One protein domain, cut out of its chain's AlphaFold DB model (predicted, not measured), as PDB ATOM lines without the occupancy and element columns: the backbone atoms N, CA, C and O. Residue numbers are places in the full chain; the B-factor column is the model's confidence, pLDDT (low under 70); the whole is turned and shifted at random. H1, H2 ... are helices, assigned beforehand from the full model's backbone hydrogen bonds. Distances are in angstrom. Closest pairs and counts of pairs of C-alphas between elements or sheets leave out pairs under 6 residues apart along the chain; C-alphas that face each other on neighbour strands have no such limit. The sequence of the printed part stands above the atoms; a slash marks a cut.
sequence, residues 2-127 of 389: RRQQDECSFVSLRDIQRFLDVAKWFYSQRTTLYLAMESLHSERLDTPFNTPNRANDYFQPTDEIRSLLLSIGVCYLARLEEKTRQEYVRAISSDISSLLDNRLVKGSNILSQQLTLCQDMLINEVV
ATOM      1  N   ARG A   2       5.049 -25.030 -13.423       81.12
ATOM      2  CA  ARG A   2       5.552 -25.350 -12.054       81.12
ATOM      3  C   ARG A   2       6.991 -24.909 -11.705       81.12
ATOM      4  O   ARG A   2       7.359 -24.927 -10.542       81.12
ATOM      5  N   ARG A   3       7.815 -24.580 -12.704       79.12
ATOM      6  CA  ARG A   3       9.184 -24.056 -12.529       79.12
ATOM      7  C   ARG A   3       9.241 -22.525 -12.377       79.12
ATOM      8  O   ARG A   3      10.321 -22.004 -12.142       79.12
ATOM      9  N   GLN A   4       8.123 -21.825 -12.576       75.19
ATOM     10  CA  GLN A   4       8.021 -20.375 -12.395       75.19
ATOM     11  C   GLN A   4       7.903 -20.026 -10.907       75.19
ATOM     12  O   GLN A   4       7.537 -20.881 -10.102       75.19
ATOM     13  N   GLN A   5       8.214 -18.777 -10.559       71.06
ATOM     14  CA  GLN A   5       8.102 -18.244  -9.192       71.06
ATOM     15  C   GLN A   5       6.920 -17.271  -9.021       71.06
ATOM     16  O   GLN A   5       6.713 -16.752  -7.928       71.06
ATOM     17  N   ASP A   6       6.155 -17.035 -10.086       71.25
ATOM     18  CA  ASP A   6       5.026 -16.102 -10.157       71.25
ATOM     19  C   ASP A   6       3.664 -16.814  -9.981       71.25
ATOM     20  O   ASP A   6       3.587 -18.017  -9.678       71.25
ATOM     21  N   GLU A   7       2.564 -16.087 -10.210       64.44
ATOM     22  CA  GLU A   7       1.197 -16.616 -10.163       64.44
ATOM     23  C   GLU A   7       0.955 -17.795 -11.125       64.44
ATOM     24  O   GLU A   7       0.043 -18.601 -10.915       64.44
ATOM     25  N   CYS A   8       1.770 -17.944 -12.175       67.81
ATOM     26  CA  CYS A   8       1.652 -19.014 -13.166       67.81
ATOM     27  C   CYS A   8       2.239 -20.351 -12.689       67.81
ATOM     28  O   CYS A   8       2.123 -21.364 -13.390       67.81
ATOM     29  N   SER A   9       2.874 -20.386 -11.515       68.62
ATOM     30  CA  SER A   9       3.377 -21.619 -10.897       68.62
ATOM     31  C   SER A   9       2.250 -22.562 -10.446       68.62
ATOM     32  O   SER A   9       2.412 -23.789 -10.486       68.62
ATOM     33  N   PHE A  10       1.083 -22.004 -10.104       69.81
ATOM     34  CA  PHE A  10      -0.087 -22.737  -9.627       69.81
ATOM     35  C   PHE A  10      -0.896 -23.322 -10.793       69.81
ATOM     36  O   PHE A  10      -1.723 -22.654 -11.416       69.81
ATOM     37  N   VAL A  11      -0.655 -24.605 -11.074       77.94
ATOM     38  CA  VAL A  11      -1.426 -25.413 -12.034       77.94
ATOM     39  C   VAL A  11      -2.088 -26.595 -11.335       77.94
ATOM     40  O   VAL A  11      -1.460 -27.295 -10.535       77.94
ATOM     41  N   SER A  12      -3.353 -26.833 -11.658       82.44
ATOM     42  CA  SER A  12      -4.234 -27.800 -11.003       82.44
ATOM     43  C   SER A  12      -4.976 -28.683 -12.013       82.44
ATOM     44  O   SER A  12      -4.982 -28.414 -13.212       82.44
ATOM     45  N   LEU A  13      -5.671 -29.720 -11.531       86.25
ATOM     46  CA  LEU A  13      -6.556 -30.533 -12.380       86.25
ATOM     47  C   LEU A  13      -7.710 -29.718 -12.988       86.25
ATOM     48  O   LEU A  13      -8.220 -30.081 -14.043       86.25
ATOM     49  N   ARG A  14      -8.086 -28.583 -12.376       86.00
ATOM     50  CA  ARG A  14      -9.089 -27.670 -12.945       86.00
ATOM     51  C   ARG A  14      -8.599 -27.039 -14.250       86.00
ATOM     52  O   ARG A  14      -9.400 -26.824 -15.150       86.00
ATOM     53  N   ASP A  15      -7.297 -26.782 -14.376       87.94
ATOM     54  CA  ASP A  15      -6.714 -26.251 -15.613       87.94
ATOM     55  C   ASP A  15      -6.744 -27.296 -16.737       87.94
ATOM     56  O   ASP A  15      -6.997 -26.951 -17.888       87.94
ATOM     57  N   ILE A  16      -6.577 -28.581 -16.397       91.75
ATOM     58  CA  ILE A  16      -6.740 -29.684 -17.355       91.75
ATOM     59  C   ILE A  16      -8.198 -29.786 -17.808       91.75
ATOM     60  O   ILE A  16      -8.446 -29.919 -19.002       91.75
ATOM     61  N   GLN A  17      -9.164 -29.675 -16.890       93.00
ATOM     62  CA  GLN A  17     -10.582 -29.683 -17.254       93.00
ATOM     63  C   GLN A  17     -10.916 -28.541 -18.226       93.00
ATOM     64  O   GLN A  17     -11.443 -28.796 -19.305       93.00
ATOM     65  N   ARG A  18     -10.501 -27.306 -17.907       94.69
ATOM     66  CA  ARG A  18     -10.652 -26.145 -18.803       94.69
ATOM     67  C   ARG A  18     -10.028 -26.392 -20.171       94.69
ATOM     68  O   ARG A  18     -10.645 -26.101 -21.186       94.69
ATOM     69  N   PHE A  19      -8.819 -26.951 -20.201       96.56
ATOM     70  CA  PHE A  19      -8.144 -27.300 -21.446       96.56
ATOM     71  C   PHE A  19      -8.971 -28.267 -22.302       96.56
ATOM     72  O   PHE A  19      -9.104 -28.048 -23.504       96.56
ATOM     73  N   LEU A  20      -9.553 -29.304 -21.697       97.56
ATOM     74  CA  LEU A  20     -10.397 -30.266 -22.405       97.56
ATOM     75  C   LEU A  20     -11.699 -29.634 -22.909       97.56
ATOM     76  O   LEU A  20     -12.122 -29.935 -24.026       97.56
ATOM     77  N   ASP A  21     -12.309 -28.747 -22.123       97.31
ATOM     78  CA  ASP A  21     -13.529 -28.031 -22.510       97.31
ATOM     79  C   ASP A  21     -13.264 -27.089 -23.696       97.31
ATOM     80  O   ASP A  21     -14.007 -27.096 -24.679       97.31
ATOM     81  N   VAL A  22     -12.149 -26.351 -23.657       98.44
ATOM     82  CA  VAL A  22     -11.702 -25.488 -24.760       98.44
ATOM     83  C   VAL A  22     -11.359 -26.317 -26.002       98.44
ATOM     84  O   VAL A  22     -11.754 -25.941 -27.106       98.44
ATOM     85  N   ALA A  23     -10.707 -27.474 -25.847       98.38
ATOM     86  CA  ALA A  23     -10.364 -28.352 -26.968       98.38
ATOM     87  C   ALA A  23     -11.605 -28.938 -27.643       98.38
ATOM     88  O   ALA A  23     -11.702 -28.921 -28.870       98.38
ATOM     89  N   LYS A  24     -12.582 -29.399 -26.852       98.38
ATOM     90  CA  LYS A  24     -13.883 -29.844 -27.369       98.38
ATOM     91  C   LYS A  24     -14.595 -28.730 -28.121       98.38
ATOM     92  O   LYS A  24     -15.114 -28.975 -29.210       98.38
ATOM     93  N   TRP A  25     -14.608 -27.522 -27.561       97.94
ATOM     94  CA  TRP A  25     -15.230 -26.381 -28.217       97.94
ATOM     95  C   TRP A  25     -14.544 -26.065 -29.550       97.94
ATOM     96  O   TRP A  25     -15.217 -26.042 -30.576       97.94
ATOM     97  N   PHE A  26     -13.217 -25.938 -29.588       98.38
ATOM     98  CA  PHE A  26     -12.488 -25.696 -30.836       98.38
ATOM     99  C   PHE A  26     -12.756 -26.769 -31.901       98.38
ATOM    100  O   PHE A  26     -13.020 -26.430 -33.053       98.38
ATOM    101  N   TYR A  27     -12.777 -28.044 -31.510       98.00
ATOM    102  CA  TYR A  27     -13.074 -29.142 -32.431       98.00
ATOM    103  C   TYR A  27     -14.509 -29.078 -32.982       98.00
ATOM    104  O   TYR A  27     -14.766 -29.417 -34.143       98.00
ATOM    105  N   SER A  28     -15.468 -28.604 -32.177       96.12
ATOM    106  CA  SER A  28     -16.842 -28.367 -32.638       96.12
ATOM    107  C   SER A  28     -16.926 -27.268 -33.707       96.12
ATOM    108  O   SER A  28     -17.776 -27.348 -34.586       96.12
ATOM    109  N   GLN A  29     -15.993 -26.310 -33.696       94.75
ATOM    110  CA  GLN A  29     -15.937 -25.183 -34.634       94.75
ATOM    111  C   GLN A  29     -15.171 -25.493 -35.932       94.75
ATOM    112  O   GLN A  29     -14.990 -24.613 -36.771       94.75
ATOM    113  N   ARG A  30     -14.702 -26.731 -36.139       95.06
ATOM    114  CA  ARG A  30     -13.854 -27.081 -37.295       95.06
ATOM    115  C   ARG A  30     -14.495 -26.784 -38.656       95.06
ATOM    116  O   ARG A  30     -13.814 -26.359 -39.580       95.06
ATOM    117  N   THR A  31     -15.813 -26.934 -38.774       93.94
ATOM    118  CA  THR A  31     -16.542 -26.701 -40.032       93.94
ATOM    119  C   THR A  31     -16.816 -25.227 -40.319       93.94
ATOM    120  O   THR A  31     -17.360 -24.915 -41.368       93.94
ATOM    121  N   THR A  32     -16.476 -24.321 -39.403       93.88
ATOM    122  CA  THR A  32     -16.681 -22.875 -39.558       93.88
ATOM    123  C   THR A  32     -15.354 -22.146 -39.380       93.88
ATOM    124  O   THR A  32     -14.767 -21.661 -40.345       93.88
ATOM    125  N   LEU A  33     -14.820 -22.142 -38.159       95.62
ATOM    126  CA  LEU A  33     -13.595 -21.445 -37.781       95.62
ATOM    127  C   LEU A  33     -12.376 -21.944 -38.559       95.62
ATOM    128  O   LEU A  33     -11.603 -21.125 -39.050       95.62
ATOM    129  N   TYR A  34     -12.181 -23.259 -38.690       95.62
ATOM    130  CA  TYR A  34     -10.972 -23.762 -39.356       95.62
ATOM    131  C   TYR A  34     -11.020 -23.541 -40.859       95.62
ATOM    132  O   TYR A  34     -10.020 -23.115 -41.424       95.62
ATOM    133  N   LEU A  35     -12.183 -23.712 -41.492       93.50
ATOM    134  CA  LEU A  35     -12.352 -23.358 -42.902       93.50
ATOM    135  C   LEU A  35     -12.062 -21.870 -43.151       93.50
ATOM    136  O   LEU A  35     -11.319 -21.540 -44.075       93.50
ATOM    137  N   ALA A  36     -12.560 -20.977 -42.289       93.56
ATOM    138  CA  ALA A  36     -12.264 -19.547 -42.378       93.56
ATOM    139  C   ALA A  36     -10.765 -19.243 -42.176       93.56
ATOM    140  O   ALA A  36     -10.199 -18.398 -42.870       93.56
ATOM    141  N   MET A  37     -10.097 -19.956 -41.261       94.25
ATOM    142  CA  MET A  37      -8.649 -19.841 -41.059       94.25
ATOM    143  C   MET A  37      -7.855 -20.275 -42.298       94.25
ATOM    144  O   MET A  37      -6.920 -19.574 -42.679       94.25
ATOM    145  N   GLU A  38      -8.223 -21.384 -42.947       92.50
ATOM    146  CA  GLU A  38      -7.547 -21.842 -44.173       92.50
ATOM    147  C   GLU A  38      -7.796 -20.914 -45.369       92.50
ATOM    148  O   GLU A  38      -6.876 -20.672 -46.156       92.50
ATOM    149  N   SER A  39      -9.001 -20.337 -45.484       91.62
ATOM    150  CA  SER A  39      -9.289 -19.301 -46.488       91.62
ATOM    151  C   SER A  39      -8.378 -18.093 -46.287       91.62
ATOM    152  O   SER A  39      -7.674 -17.678 -47.207       91.62
ATOM    153  N   LEU A  40      -8.299 -17.586 -45.051       90.44
ATOM    154  CA  LEU A  40      -7.435 -16.458 -44.706       90.44
ATOM    155  C   LEU A  40      -5.950 -16.767 -44.942       90.44
ATOM    156  O   LEU A  40      -5.181 -15.876 -45.307       90.44
ATOM    157  N   HIS A  41      -5.518 -18.005 -44.698       88.62
ATOM    158  CA  HIS A  41      -4.148 -18.417 -44.984       88.62
ATOM    159  C   HIS A  41      -3.861 -18.391 -46.490       88.62
ATOM    160  O   HIS A  41      -2.878 -17.773 -46.902       88.62
ATOM    161  N   SER A  42      -4.742 -18.988 -47.297       87.56
ATOM    162  CA  SER A  42      -4.635 -19.005 -48.763       87.56
ATOM    163  C   SER A  42      -4.585 -17.589 -49.345       87.56
ATOM    164  O   SER A  42      -3.664 -17.262 -50.090       87.56
ATOM    165  N   GLU A  43      -5.478 -16.697 -48.903       86.81
ATOM    166  CA  GLU A  43      -5.497 -15.289 -49.327       86.81
ATOM    167  C   GLU A  43      -4.169 -14.563 -49.065       86.81
ATOM    168  O   GLU A  43      -3.748 -13.715 -49.850       86.81
ATOM    169  N   ARG A  44      -3.474 -14.885 -47.965       84.56
ATOM    170  CA  ARG A  44      -2.162 -14.289 -47.660       84.56
ATOM    171  C   ARG A  44      -1.080 -14.771 -48.618       84.56
ATOM    172  O   ARG A  44      -0.168 -13.994 -48.912       84.56
ATOM    173  N   LEU A  45      -1.142 -16.019 -49.074       78.56
ATOM    174  CA  LEU A  45      -0.164 -16.578 -50.012       78.56
ATOM    175  C   LEU A  45      -0.272 -15.932 -51.398       78.56
ATOM    176  O   LEU A  45       0.759 -15.668 -52.010       78.56
ATOM    177  N   ASP A  46      -1.483 -15.572 -51.827       69.06
ATOM    178  CA  ASP A  46      -1.742 -14.944 -53.131       69.06
ATOM    179  C   ASP A  46      -1.335 -13.456 -53.203       69.06
ATOM    180  O   ASP A  46      -1.399 -12.829 -54.264       69.06
ATOM    181  N   THR A  47      -0.889 -12.853 -52.094       67.06
ATOM    182  CA  THR A  47      -0.462 -11.447 -52.097       67.06
ATOM    183  C   THR A  47       0.923 -11.264 -52.751       67.06
ATOM    184  O   THR A  47       1.902 -11.876 -52.316       67.06
ATOM    185  N   PRO A  48       1.074 -10.356 -53.741       52.69
ATOM    186  CA  PRO A  48       2.270 -10.255 -54.595       52.69
ATOM    187  C   PRO A  48       3.557  -9.782 -53.890       52.69
ATOM    188  O   PRO A  48       4.611  -9.707 -54.516       52.69
ATOM    189  N   PHE A  49       3.495  -9.466 -52.593       54.31
ATOM    190  CA  PHE A  49       4.643  -9.057 -51.774       54.31
ATOM    191  C   PHE A  49       5.188 -10.172 -50.870       54.31
ATOM    192  O   PHE A  49       6.148  -9.937 -50.132       54.31
ATOM    193  N   ASN A  50       4.609 -11.378 -50.889       51.28
ATOM    194  CA  ASN A  50       5.134 -12.480 -50.091       51.28
ATOM    195  C   ASN A  50       6.335 -13.130 -50.792       51.28
ATOM    196  O   ASN A  50       6.237 -13.686 -51.882       51.28
ATOM    197  N   THR A  51       7.498 -13.078 -50.143       46.16
ATOM    198  CA  THR A  51       8.686 -13.820 -50.574       46.16
ATOM    199  C   THR A  51       8.391 -15.331 -50.586       46.16
ATOM    200  O   THR A  51       7.896 -15.833 -49.571       46.16
ATOM    201  N   PRO A  52       8.760 -16.077 -51.647       45.81
ATOM    202  CA  PRO A  52       8.414 -17.496 -51.830       45.81
ATOM    203  C   PRO A  52       8.887 -18.439 -50.706       45.81
ATOM    204  O   PRO A  52       8.364 -19.540 -50.570       45.81
ATOM    205  N   ASN A  53       9.803 -18.003 -49.832       46.25
ATOM    206  CA  ASN A  53      10.265 -18.791 -48.684       46.25
ATOM    207  C   ASN A  53       9.232 -18.979 -47.554       46.25
ATOM    208  O   ASN A  53       9.443 -19.850 -46.722       46.25
ATOM    209  N   ARG A  54       8.129 -18.212 -47.484       50.03
ATOM    210  CA  ARG A  54       7.116 -18.387 -46.414       50.03
ATOM    211  C   ARG A  54       6.102 -19.505 -46.679       50.03
ATOM    212  O   ARG A  54       5.512 -20.001 -45.725       50.03
ATOM    213  N   ALA A  55       5.903 -19.898 -47.937       49.78
ATOM    214  CA  ALA A  55       4.927 -20.925 -48.309       49.78
ATOM    215  C   ALA A  55       5.361 -22.344 -47.890       49.78
ATOM    216  O   ALA A  55       4.513 -23.178 -47.594       49.78
ATOM    217  N   ASN A  56       6.671 -22.605 -47.792       52.03
ATOM    218  CA  ASN A  56       7.214 -23.921 -47.424       52.03
ATOM    219  C   ASN A  56       7.232 -24.211 -45.907       52.03
ATOM    220  O   ASN A  56       7.541 -25.334 -45.519       52.03
ATOM    221  N   ASP A  57       6.889 -23.235 -45.058       64.31
ATOM    222  CA  ASP A  57       6.950 -23.359 -43.590       64.31
ATOM    223  C   ASP A  57       5.569 -23.506 -42.919       64.31
ATOM    224  O   ASP A  57       5.492 -23.621 -41.689       64.31
ATOM    225  N   TYR A  58       4.473 -23.474 -43.690       71.38
ATOM    226  CA  TYR A  58       3.129 -23.692 -43.154       71.38
ATOM    227  C   TYR A  58       2.803 -25.181 -43.127       71.38
ATOM    228  O   TYR A  58       2.678 -25.839 -44.157       71.38
ATOM    229  N   PHE A  59       2.627 -25.705 -41.921       76.31
ATOM    230  CA  PHE A  59       2.044 -27.019 -41.715       76.31
ATOM    231  C   PHE A  59       0.569 -26.848 -41.379       76.31
ATOM    232  O   PHE A  59       0.239 -26.180 -40.396       76.31
ATOM    233  N   GLN A  60      -0.301 -27.478 -42.167       82.38
ATOM    234  CA  GLN A  60      -1.719 -27.575 -41.860       82.38
ATOM    235  C   GLN A  60      -1.944 -28.755 -40.898       82.38
ATOM    236  O   GLN A  60      -1.870 -29.910 -41.326       82.38
ATOM    237  N   PRO A  61      -2.187 -28.516 -39.594       85.94
ATOM    238  CA  PRO A  61      -2.497 -29.596 -38.666       85.94
ATOM    239  C   PRO A  61      -3.864 -30.220 -38.961       85.94
ATOM    240  O   PRO A  61      -4.747 -29.573 -39.532       85.94
ATOM    241  N   THR A  62      -4.056 -31.459 -38.497       89.88
ATOM    242  CA  THR A  62      -5.402 -32.043 -38.394       89.88
ATOM    243  C   THR A  62      -6.253 -31.228 -37.422       89.88
ATOM    244  O   THR A  62      -5.727 -30.486 -36.584       89.88
ATOM    245  N   ASP A  63      -7.572 -31.378 -37.502       94.50
ATOM    246  CA  ASP A  63      -8.502 -30.623 -36.664       94.50
ATOM    247  C   ASP A  63      -8.294 -30.899 -35.167       94.50
ATOM    248  O   ASP A  63      -8.379 -29.980 -34.351       94.50
ATOM    249  N   GLU A  64      -7.944 -32.132 -34.792       93.31
ATOM    250  CA  GLU A  64      -7.622 -32.511 -33.413       93.31
ATOM    251  C   GLU A  64      -6.363 -31.795 -32.931       93.31
ATOM    252  O   GLU A  64      -6.368 -31.165 -31.873       93.31
ATOM    253  N   ILE A  65      -5.287 -31.837 -33.724       90.94
ATOM    254  CA  ILE A  65      -4.028 -31.173 -33.376       90.94
ATOM    255  C   ILE A  65      -4.253 -29.664 -33.281       90.94
ATOM    256  O   ILE A  65      -3.817 -29.049 -32.309       90.94
ATOM    257  N   ARG A  66      -4.974 -29.060 -34.235       94.06
ATOM    258  CA  ARG A  66      -5.311 -27.630 -34.193       94.06
ATOM    259  C   ARG A  66      -6.090 -27.285 -32.925       94.06
ATOM    260  O   ARG A  66      -5.743 -26.315 -32.252       94.06
ATOM    261  N   SER A  67      -7.073 -28.104 -32.556       97.19
ATOM    262  CA  SER A  67      -7.866 -27.925 -31.334       97.19
ATOM    263  C   SER A  67      -6.985 -27.934 -30.090       97.19
ATOM    264  O   SER A  67      -7.102 -27.048 -29.242       97.19
ATOM    265  N   LEU A  68      -6.055 -28.887 -29.995       94.81
ATOM    266  CA  LEU A  68      -5.115 -28.980 -28.879       94.81
ATOM    267  C   LEU A  68      -4.164 -27.776 -28.838       94.81
ATOM    268  O   LEU A  68      -3.992 -27.178 -27.779       94.81
ATOM    269  N   LEU A  69      -3.593 -27.371 -29.978       93.62
ATOM    270  CA  LEU A  69      -2.702 -26.210 -30.080       93.62
ATOM    271  C   LEU A  69      -3.381 -24.923 -29.605       93.62
ATOM    272  O   LEU A  69      -2.844 -24.208 -28.758       93.62
ATOM    273  N   LEU A  70      -4.578 -24.639 -30.122       96.81
ATOM    274  CA  LEU A  70      -5.324 -23.437 -29.752       96.81
ATOM    275  C   LEU A  70      -5.712 -23.462 -28.268       96.81
ATOM    276  O   LEU A  70      -5.582 -22.450 -27.577       96.81
ATOM    277  N   SER A  71      -6.074 -24.634 -27.743       97.19
ATOM    278  CA  SER A  71      -6.379 -24.823 -26.320       97.19
ATOM    279  C   SER A  71      -5.161 -24.627 -25.422       97.19
ATOM    280  O   SER A  71      -5.289 -24.047 -24.342       97.19
ATOM    281  N   ILE A  72      -3.966 -25.040 -25.869       94.44
ATOM    282  CA  ILE A  72      -2.707 -24.744 -25.172       94.44
ATOM    283  C   ILE A  72      -2.492 -23.229 -25.108       94.44
ATOM    284  O   ILE A  72      -2.103 -22.698 -24.064       94.44
ATOM    285  N   GLY A  73      -2.763 -22.537 -26.216       94.06
ATOM    286  CA  GLY A  73      -2.682 -21.086 -26.289       94.06
ATOM    287  C   GLY A  73      -3.581 -20.392 -25.269       94.06
ATOM    288  O   GLY A  73      -3.105 -19.569 -24.492       94.06
ATOM    289  N   VAL A  74      -4.858 -20.775 -25.237       95.38
ATOM    290  CA  VAL A  74      -5.875 -20.189 -24.351       95.38
ATOM    291  C   VAL A  74      -5.591 -20.493 -22.879       95.38
ATOM    292  O   VAL A  74      -5.570 -19.585 -22.052       95.38
ATOM    293  N   CYS A  75      -5.350 -21.757 -22.526       93.19
ATOM    294  CA  CYS A  75      -5.310 -22.171 -21.118       93.19
ATOM    295  C   CYS A  75      -3.953 -21.950 -20.442       93.19
ATOM    296  O   CYS A  75      -3.900 -21.787 -19.220       93.19
ATOM    297  N   TYR A  76      -2.861 -21.961 -21.213       91.00
ATOM    298  CA  TYR A  76      -1.506 -21.930 -20.662       91.00
ATOM    299  C   TYR A  76      -0.687 -20.754 -21.181       91.00
ATOM    300  O   TYR A  76      -0.163 -19.995 -20.370       91.00
ATOM    301  N   LEU A  77      -0.584 -20.563 -22.502       90.00
ATOM    302  CA  LEU A  77       0.284 -19.519 -23.062       90.00
ATOM    303  C   LEU A  77      -0.186 -18.108 -22.686       90.00
ATOM    304  O   LEU A  77       0.640 -17.274 -22.319       90.00
ATOM    305  N   ALA A  78      -1.496 -17.855 -22.747       86.62
ATOM    306  CA  ALA A  78      -2.086 -16.540 -22.498       86.62
ATOM    307  C   ALA A  78      -1.813 -16.009 -21.075       86.62
ATOM    308  O   ALA A  78      -1.748 -14.799 -20.864       86.62
ATOM    309  N   ARG A  79      -1.576 -16.911 -20.113       85.69
ATOM    310  CA  ARG A  79      -1.269 -16.570 -18.714       85.69
ATOM    311  C   ARG A  79       0.168 -16.097 -18.510       85.69
ATOM    312  O   ARG A  79       0.443 -15.412 -17.538       85.69
ATOM    313  N   LEU A  80       1.085 -16.487 -19.394       85.25
ATOM    314  CA  LEU A  80       2.516 -16.239 -19.224       85.25
ATOM    315  C   LEU A  80       2.894 -14.820 -19.651       85.25
ATOM    316  O   LEU A  80       2.344 -14.292 -20.617       85.25
ATOM    317  N   GLU A  81       3.907 -14.251 -19.008       80.31
ATOM    318  CA  GLU A  81       4.548 -13.015 -19.462       80.31
ATOM    319  C   GLU A  81       5.304 -13.201 -20.788       80.31
ATOM    320  O   GLU A  81       5.759 -14.299 -21.118       80.31
ATOM    321  N   GLU A  82       5.517 -12.113 -21.534       78.06
ATOM    322  CA  GLU A  82       6.090 -12.139 -22.890       78.06
ATOM    323  C   GLU A  82       7.429 -12.887 -22.991       78.06
ATOM    324  O   GLU A  82       7.633 -13.680 -23.914       78.06
ATOM    325  N   LYS A  83       8.338 -12.682 -22.027       79.12
ATOM    326  CA  LYS A  83       9.639 -13.368 -22.009       79.12
ATOM    327  C   LYS A  83       9.459 -14.886 -21.885       79.12
ATOM    328  O   LYS A  83      10.038 -15.652 -22.654       79.12
ATOM    329  N   THR A  84       8.602 -15.306 -20.963       84.06
ATOM    330  CA  THR A  84       8.318 -16.713 -20.667       84.06
ATOM    331  C   THR A  84       7.494 -17.380 -21.770       84.06
ATOM    332  O   THR A  84       7.678 -18.570 -22.036       84.06
ATOM    333  N   ARG A  85       6.628 -16.632 -22.473       86.69
ATOM    334  CA  ARG A  85       5.874 -17.126 -23.639       86.69
ATOM    335  C   ARG A  85       6.806 -17.706 -24.697       86.69
ATOM    336  O   ARG A  85       6.544 -18.796 -25.194       86.69
ATOM    337  N   GLN A  86       7.910 -17.027 -25.010       84.56
ATOM    338  CA  GLN A  86       8.855 -17.504 -26.025       84.56
ATOM    339  C   GLN A  86       9.511 -18.833 -25.634       84.56
ATOM    340  O   GLN A  86       9.638 -19.729 -26.466       84.56
ATOM    341  N   GLU A  87       9.915 -18.977 -24.372       87.00
ATOM    342  CA  GLU A  87      10.501 -20.218 -23.853       87.00
ATOM    343  C   GLU A  87       9.484 -21.362 -23.855       87.00
ATOM    344  O   GLU A  87       9.791 -22.467 -24.303       87.00
ATOM    345  N   TYR A  88       8.255 -21.078 -23.419       88.06
ATOM    346  CA  TYR A  88       7.167 -22.049 -23.399       88.06
ATOM    347  C   TYR A  88       6.815 -22.539 -24.803       88.06
ATOM    348  O   TYR A  88       6.710 -23.740 -25.032       88.06
ATOM    349  N   VAL A  89       6.695 -21.617 -25.759       88.06
ATOM    350  CA  VAL A  89       6.436 -21.942 -27.161       88.06
ATOM    351  C   VAL A  89       7.531 -22.843 -27.727       88.06
ATOM    352  O   VAL A  89       7.207 -23.850 -28.344       88.06
ATOM    353  N   ARG A  90       8.816 -22.543 -27.484       84.69
ATOM    354  CA  ARG A  90       9.923 -23.397 -27.954       84.69
ATOM    355  C   ARG A  90       9.845 -24.809 -27.375       84.69
ATOM    356  O   ARG A  90      10.023 -25.767 -28.121       84.69
ATOM    357  N   ALA A  91       9.571 -24.931 -26.075       86.12
ATOM    358  CA  ALA A  91       9.435 -26.228 -25.417       86.12
ATOM    359  C   ALA A  91       8.278 -27.040 -26.020       86.12
ATOM    360  O   ALA A  91       8.483 -28.153 -26.493       86.12
ATOM    361  N   ILE A  92       7.090 -26.438 -26.111       87.00
ATOM    362  CA  ILE A  92       5.897 -27.096 -26.649       87.00
ATOM    363  C   ILE A  92       6.061 -27.448 -28.135       87.00
ATOM    364  O   ILE A  92       5.717 -28.554 -28.538       87.00
ATOM    365  N   SER A  93       6.626 -26.559 -28.957       82.50
ATOM    366  CA  SER A  93       6.899 -26.848 -30.372       82.50
ATOM    367  C   SER A  93       7.869 -28.016 -30.559       82.50
ATOM    368  O   SER A  93       7.680 -28.805 -31.485       82.50
ATOM    369  N   SER A  94       8.868 -28.161 -29.683       81.69
ATOM    370  CA  SER A  94       9.764 -29.321 -29.686       81.69
ATOM    371  C   SER A  94       8.996 -30.612 -29.394       81.69
ATOM    372  O   SER A  94       9.119 -31.579 -30.145       81.69
ATOM    373  N   ASP A  95       8.163 -30.605 -28.352       83.81
ATOM    374  CA  ASP A  95       7.382 -31.779 -27.946       83.81
ATOM    375  C   ASP A  95       6.384 -32.195 -29.040       83.81
ATOM    376  O   ASP A  95       6.308 -33.365 -29.411       83.81
ATOM    377  N   ILE A  96       5.674 -31.234 -29.638       80.94
ATOM    378  CA  ILE A  96       4.746 -31.490 -30.750       80.94
ATOM    379  C   ILE A  96       5.482 -32.015 -31.983       80.94
ATOM    380  O   ILE A  96       4.997 -32.940 -32.625       80.94
ATOM    381  N   SER A  97       6.652 -31.465 -32.321       78.75
ATOM    382  CA  SER A  97       7.427 -31.953 -33.473       78.75
ATOM    383  C   SER A  97       7.810 -33.422 -33.304       78.75
ATOM    384  O   SER A  97       7.697 -34.193 -34.255       78.75
ATOM    385  N   SER A  98       8.177 -33.820 -32.081       78.56
ATOM    386  CA  SER A  98       8.448 -35.220 -31.755       78.56
ATOM    387  C   SER A  98       7.206 -36.104 -31.881       78.56
ATOM    388  O   SER A  98       7.333 -37.247 -32.307       78.56
ATOM    389  N   LEU A  99       6.025 -35.607 -31.504       77.81
ATOM    390  CA  LEU A  99       4.764 -36.353 -31.600       77.81
ATOM    391  C   LEU A  99       4.268 -36.513 -33.044       77.81
ATOM    392  O   LEU A  99       3.512 -37.436 -33.329       77.81
ATOM    393  N   LEU A 100       4.678 -35.623 -33.948       77.12
ATOM    394  CA  LEU A 100       4.291 -35.628 -35.361       77.12
ATOM    395  C   LEU A 100       5.363 -36.248 -36.271       77.12
ATOM    396  O   LEU A 100       5.486 -35.847 -37.428       77.12
ATOM    397  N   ASP A 101       6.162 -37.186 -35.756       71.38
ATOM    398  CA  ASP A 101       7.239 -37.883 -36.479       71.38
ATOM    399  C   ASP A 101       8.231 -36.943 -37.195       71.38
ATOM    400  O   ASP A 101       8.732 -37.252 -38.275       71.38
ATOM    401  N   ASN A 102       8.503 -35.759 -36.633       66.69
ATOM    402  CA  ASN A 102       9.340 -34.718 -37.249       66.69
ATOM    403  C   ASN A 102       8.891 -34.291 -38.662       66.69
ATOM    404  O   ASN A 102       9.697 -33.793 -39.446       66.69
ATOM    405  N   ARG A 103       7.597 -34.431 -38.989       66.56
ATOM    406  CA  ARG A 103       7.008 -33.888 -40.231       66.56
ATOM    407  C   ARG A 103       7.010 -32.360 -40.275       66.56
ATOM    408  O   ARG A 103       6.786 -31.768 -41.326       66.56
ATOM    409  N   LEU A 104       7.228 -31.728 -39.127       65.25
ATOM    410  CA  LEU A 104       7.380 -30.291 -39.001       65.25
ATOM    411  C   LEU A 104       8.793 -29.859 -39.395       65.25
ATOM    412  O   LEU A 104       9.784 -30.451 -38.966       65.25
ATOM    413  N   VAL A 105       8.891 -28.764 -40.152       62.47
ATOM    414  CA  VAL A 105      10.176 -28.116 -40.433       62.47
ATOM    415  C   VAL A 105      10.842 -27.744 -39.106       62.47
ATOM    416  O   VAL A 105      10.204 -27.204 -38.194       62.47
ATOM    417  N   LYS A 106      12.138 -28.042 -38.973       57.09
ATOM    418  CA  LYS A 106      12.910 -27.755 -37.760       57.09
ATOM    419  C   LYS A 106      12.913 -26.247 -37.491       57.09
ATOM    420  O   LYS A 106      13.388 -25.474 -38.314       57.09
ATOM    421  N   GLY A 107      12.400 -25.838 -36.331       58.34
ATOM    422  CA  GLY A 107      12.226 -24.422 -35.980       58.34
ATOM    423  C   GLY A 107      10.862 -23.833 -36.356       58.34
ATOM    424  O   GLY A 107      10.615 -22.665 -36.055       58.34
ATOM    425  N   SER A 108       9.957 -24.622 -36.946       64.62
ATOM    426  CA  SER A 108       8.567 -24.209 -37.139       64.62
ATOM    427  C   SER A 108       7.896 -23.942 -35.790       64.62
ATOM    428  O   SER A 108       7.922 -24.743 -34.854       64.62
ATOM    429  N   ASN A 109       7.289 -22.766 -35.681       79.50
ATOM    430  CA  ASN A 109       6.554 -22.350 -34.499       79.50
ATOM    431  C   ASN A 109       5.057 -22.551 -34.743       79.50
ATOM    432  O   ASN A 109       4.282 -21.594 -34.799       79.50
ATOM    433  N   ILE A 110       4.668 -23.815 -34.941       83.50
ATOM    434  CA  ILE A 110       3.295 -24.198 -35.295       83.50
ATOM    435  C   ILE A 110       2.268 -23.631 -34.310       83.50
ATOM    436  O   ILE A 110       1.232 -23.119 -34.724       83.50
ATOM    437  N   LEU A 111       2.581 -23.634 -33.009       88.38
ATOM    438  CA  LEU A 111       1.705 -23.081 -31.980       88.38
ATOM    439  C   LEU A 111       1.438 -21.589 -32.220       88.38
ATOM    440  O   LEU A 111       0.282 -21.173 -32.263       88.38
ATOM    441  N   SER A 112       2.486 -20.782 -32.421       88.38
ATOM    442  CA  SER A 112       2.307 -19.339 -32.636       88.38
ATOM    443  C   SER A 112       1.674 -19.032 -33.985       88.38
ATOM    444  O   SER A 112       0.887 -18.093 -34.077       88.38
ATOM    445  N   GLN A 113       1.982 -19.814 -35.024       87.62
ATOM    446  CA  GLN A 113       1.358 -19.671 -36.340       87.62
ATOM    447  C   GLN A 113      -0.156 -19.896 -36.253       87.62
ATOM    448  O   GLN A 113      -0.921 -19.024 -36.662       87.62
ATOM    449  N   GLN A 114      -0.590 -21.015 -35.663       91.19
ATOM    450  CA  GLN A 114      -2.011 -21.351 -35.544       91.19
ATOM    451  C   GLN A 114      -2.758 -20.364 -34.637       91.19
ATOM    452  O   GLN A 114      -3.863 -19.941 -34.974       91.19
ATOM    453  N   LEU A 115      -2.142 -19.921 -33.532       92.62
ATOM    454  CA  LEU A 115      -2.732 -18.895 -32.667       92.62
ATOM    455  C   LEU A 115      -2.870 -17.549 -33.373       92.62
ATOM    456  O   LEU A 115      -3.940 -16.951 -33.322       92.62
ATOM    457  N   THR A 116      -1.821 -17.091 -34.058       91.31
ATOM    458  CA  THR A 116      -1.852 -15.820 -34.796       91.31
ATOM    459  C   THR A 116      -2.903 -15.868 -35.896       91.31
ATOM    460  O   THR A 116      -3.672 -14.924 -36.047       91.31
ATOM    461  N   LEU A 117      -2.985 -16.978 -36.634       92.62
ATOM    462  CA  LEU A 117      -3.976 -17.156 -37.690       92.62
ATOM    463  C   LEU A 117      -5.406 -17.126 -37.134       92.62
ATOM    464  O   LEU A 117      -6.253 -16.428 -37.681       92.62
ATOM    465  N   CYS A 118      -5.663 -17.822 -36.024       96.19
ATOM    466  CA  CYS A 118      -6.972 -17.831 -35.374       96.19
ATOM    467  C   CYS A 118      -7.358 -16.439 -34.841       96.19
ATOM    468  O   CYS A 118      -8.458 -15.954 -35.104       96.19
ATOM    469  N   GLN A 119      -6.431 -15.766 -34.152       94.75
ATOM    470  CA  GLN A 119      -6.614 -14.402 -33.650       94.75
ATOM    471  C   GLN A 119      -6.888 -13.404 -34.779       94.75
ATOM    472  O   GLN A 119      -7.793 -12.579 -34.669       94.75
ATOM    473  N   ASP A 120      -6.119 -13.488 -35.866       91.50
ATOM    474  CA  ASP A 120      -6.278 -12.636 -37.040       91.50
ATOM    475  C   ASP A 120      -7.619 -12.865 -37.744       91.50
ATOM    476  O   ASP A 120      -8.255 -11.910 -38.185       91.50
ATOM    477  N   MET A 121      -8.051 -14.121 -37.844       93.69
ATOM    478  CA  MET A 121      -9.340 -14.472 -38.426       93.69
ATOM    479  C   MET A 121     -10.472 -13.865 -37.583       93.69
ATOM    480  O   MET A 121     -11.268 -13.077 -38.092       93.69
ATOM    481  N   LEU A 122     -10.479 -14.108 -36.269       94.56
ATOM    482  CA  LEU A 122     -11.525 -13.590 -35.380       94.56
ATOM    483  C   LEU A 122     -11.569 -12.060 -35.361       94.56
ATOM    484  O   LEU A 122     -12.647 -11.479 -35.467       94.56
ATOM    485  N   ILE A 123     -10.422 -11.377 -35.287       91.19
ATOM    486  CA  ILE A 123     -10.419  -9.908 -35.305       91.19
ATOM    487  C   ILE A 123     -10.887  -9.346 -36.656       91.19
ATOM    488  O   ILE A 123     -11.413  -8.236 -36.703       91.19
ATOM    489  N   ASN A 124     -10.689 -10.067 -37.763       88.44
ATOM    490  CA  ASN A 124     -11.164  -9.645 -39.079       88.44
ATOM    491  C   ASN A 124     -12.681  -9.766 -39.212       88.44
ATOM    492  O   ASN A 124     -13.293  -8.882 -39.806       88.44
ATOM    493  N   GLU A 125     -13.280 -10.785 -38.600       89.00
ATOM    494  CA  GLU A 125     -14.736 -10.941 -38.554       89.00
ATOM    495  C   GLU A 125     -15.398  -9.894 -37.647       89.00
ATOM    496  O   GLU A 125     -16.450  -9.345 -37.983       89.00
ATOM    497  N   VAL A 126     -14.760  -9.566 -36.518       86.62
ATOM    498  CA  VAL A 126     -15.272  -8.583 -35.550       86.62
ATOM    499  C   VAL A 126     -15.091  -7.141 -36.036       86.62
ATOM    500  O   VAL A 126     -16.009  -6.327 -35.956       86.62
ATOM    501  N   VAL A 127     -13.900  -6.782 -36.526       77.81
ATOM    502  CA  VAL A 127     -13.622  -5.423 -37.012       77.81
ATOM    503  C   VAL A 127     -14.158  -5.296 -38.434       77.81
ATOM    504  O   VAL A 127     -13.437  -5.542 -39.403       77.81
TER     505      VAL A 127
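Overview. This is residues 2 to 127 of the 389 residues of an uncharacterized protein of Bugula neritina (UniProt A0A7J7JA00). Five longer helices cross one another at wide angles: H1 and H2 follow each other round a corner, H4 folds back on H1, and H6 crosses H2 and H4 while its first turn packs on H5. The short helix H3 lies at the far end beyond H2, and residues 46 to 53 stick out there. The printed part has 126 residues with six named helices, H1 to H6 in chain order, and no named strand; the class is all helix. It is compact, with a radius of gyration of the C-alphas of 15.4 A, and elongated, spanning 46 by 30 by 30 A.

Arrangement. H1, residues 13 to 28, touches H4, residues 63 to 75, at a steep tilt of 43 degrees, opposite ways; their closest C-alphas are those of Ala 23 and Ser 67, 5.0 A apart. H1 and H2, residues 30 to 45, meet only through their link. H3, residues 52 to 57, is close to H2 but not clearly touching, the closest C-alphas being those of Leu 45 and Ala 55 at 6.9 A. H6, residues 110 to 126, is the hub, touching three helices. Its residues 117 to 121 touch H2 about perpendicular, at 82 degrees, with the C-alphas of Met 37 and Met 121 closest at 6.0 A. Its residues 111 to 115 touch H4, also at 82 degrees, with the C-alphas of Leu 69 and Leu 111 closest at 5.7 A. Its residues 110 to 112 touch residues 89 to 93 of H5, residues 82 to 99, at a steep tilt of 64 degrees, opposite ways; the C-alphas of Ser 93 and Leu 111 are closest at 6.6 A. H4 and H5 are near each other, while H1 is apart from H3, H5 and H6. In H1, H4 and H6 every O i to N i+4 pair is within hydrogen-bond range; the counts are 10 of 12 in H2, 12 of 14 in H5 and 0 of 2 in H3, where 0 of 3 O i to N i+3 pairs are in range.

Along the chain. H1 begins at C-alpha 13, (-6.556, -30.533, -12.380), and is 22.8 A long. H2 measures 21.4 A, H3 10.2 A and H4 18.0 A. H5, the longest by residues, measures 25.8 A from C-alpha 82 at (6.090, -12.139, -22.890). H6 measures 24.3 A and ends at C-alpha 126, (-15.272, -8.583, -35.550).

Size, cuts and confidence. The C-alphas of Leu 13 and Pro 48, the two farthest apart, are 47.7 A from each other. The printed part has no cut and no long link. The mean pLDDT of the printed part is 83.1; it is under 70 at residues 7 to 10, 46 to 57 and 102 to 108.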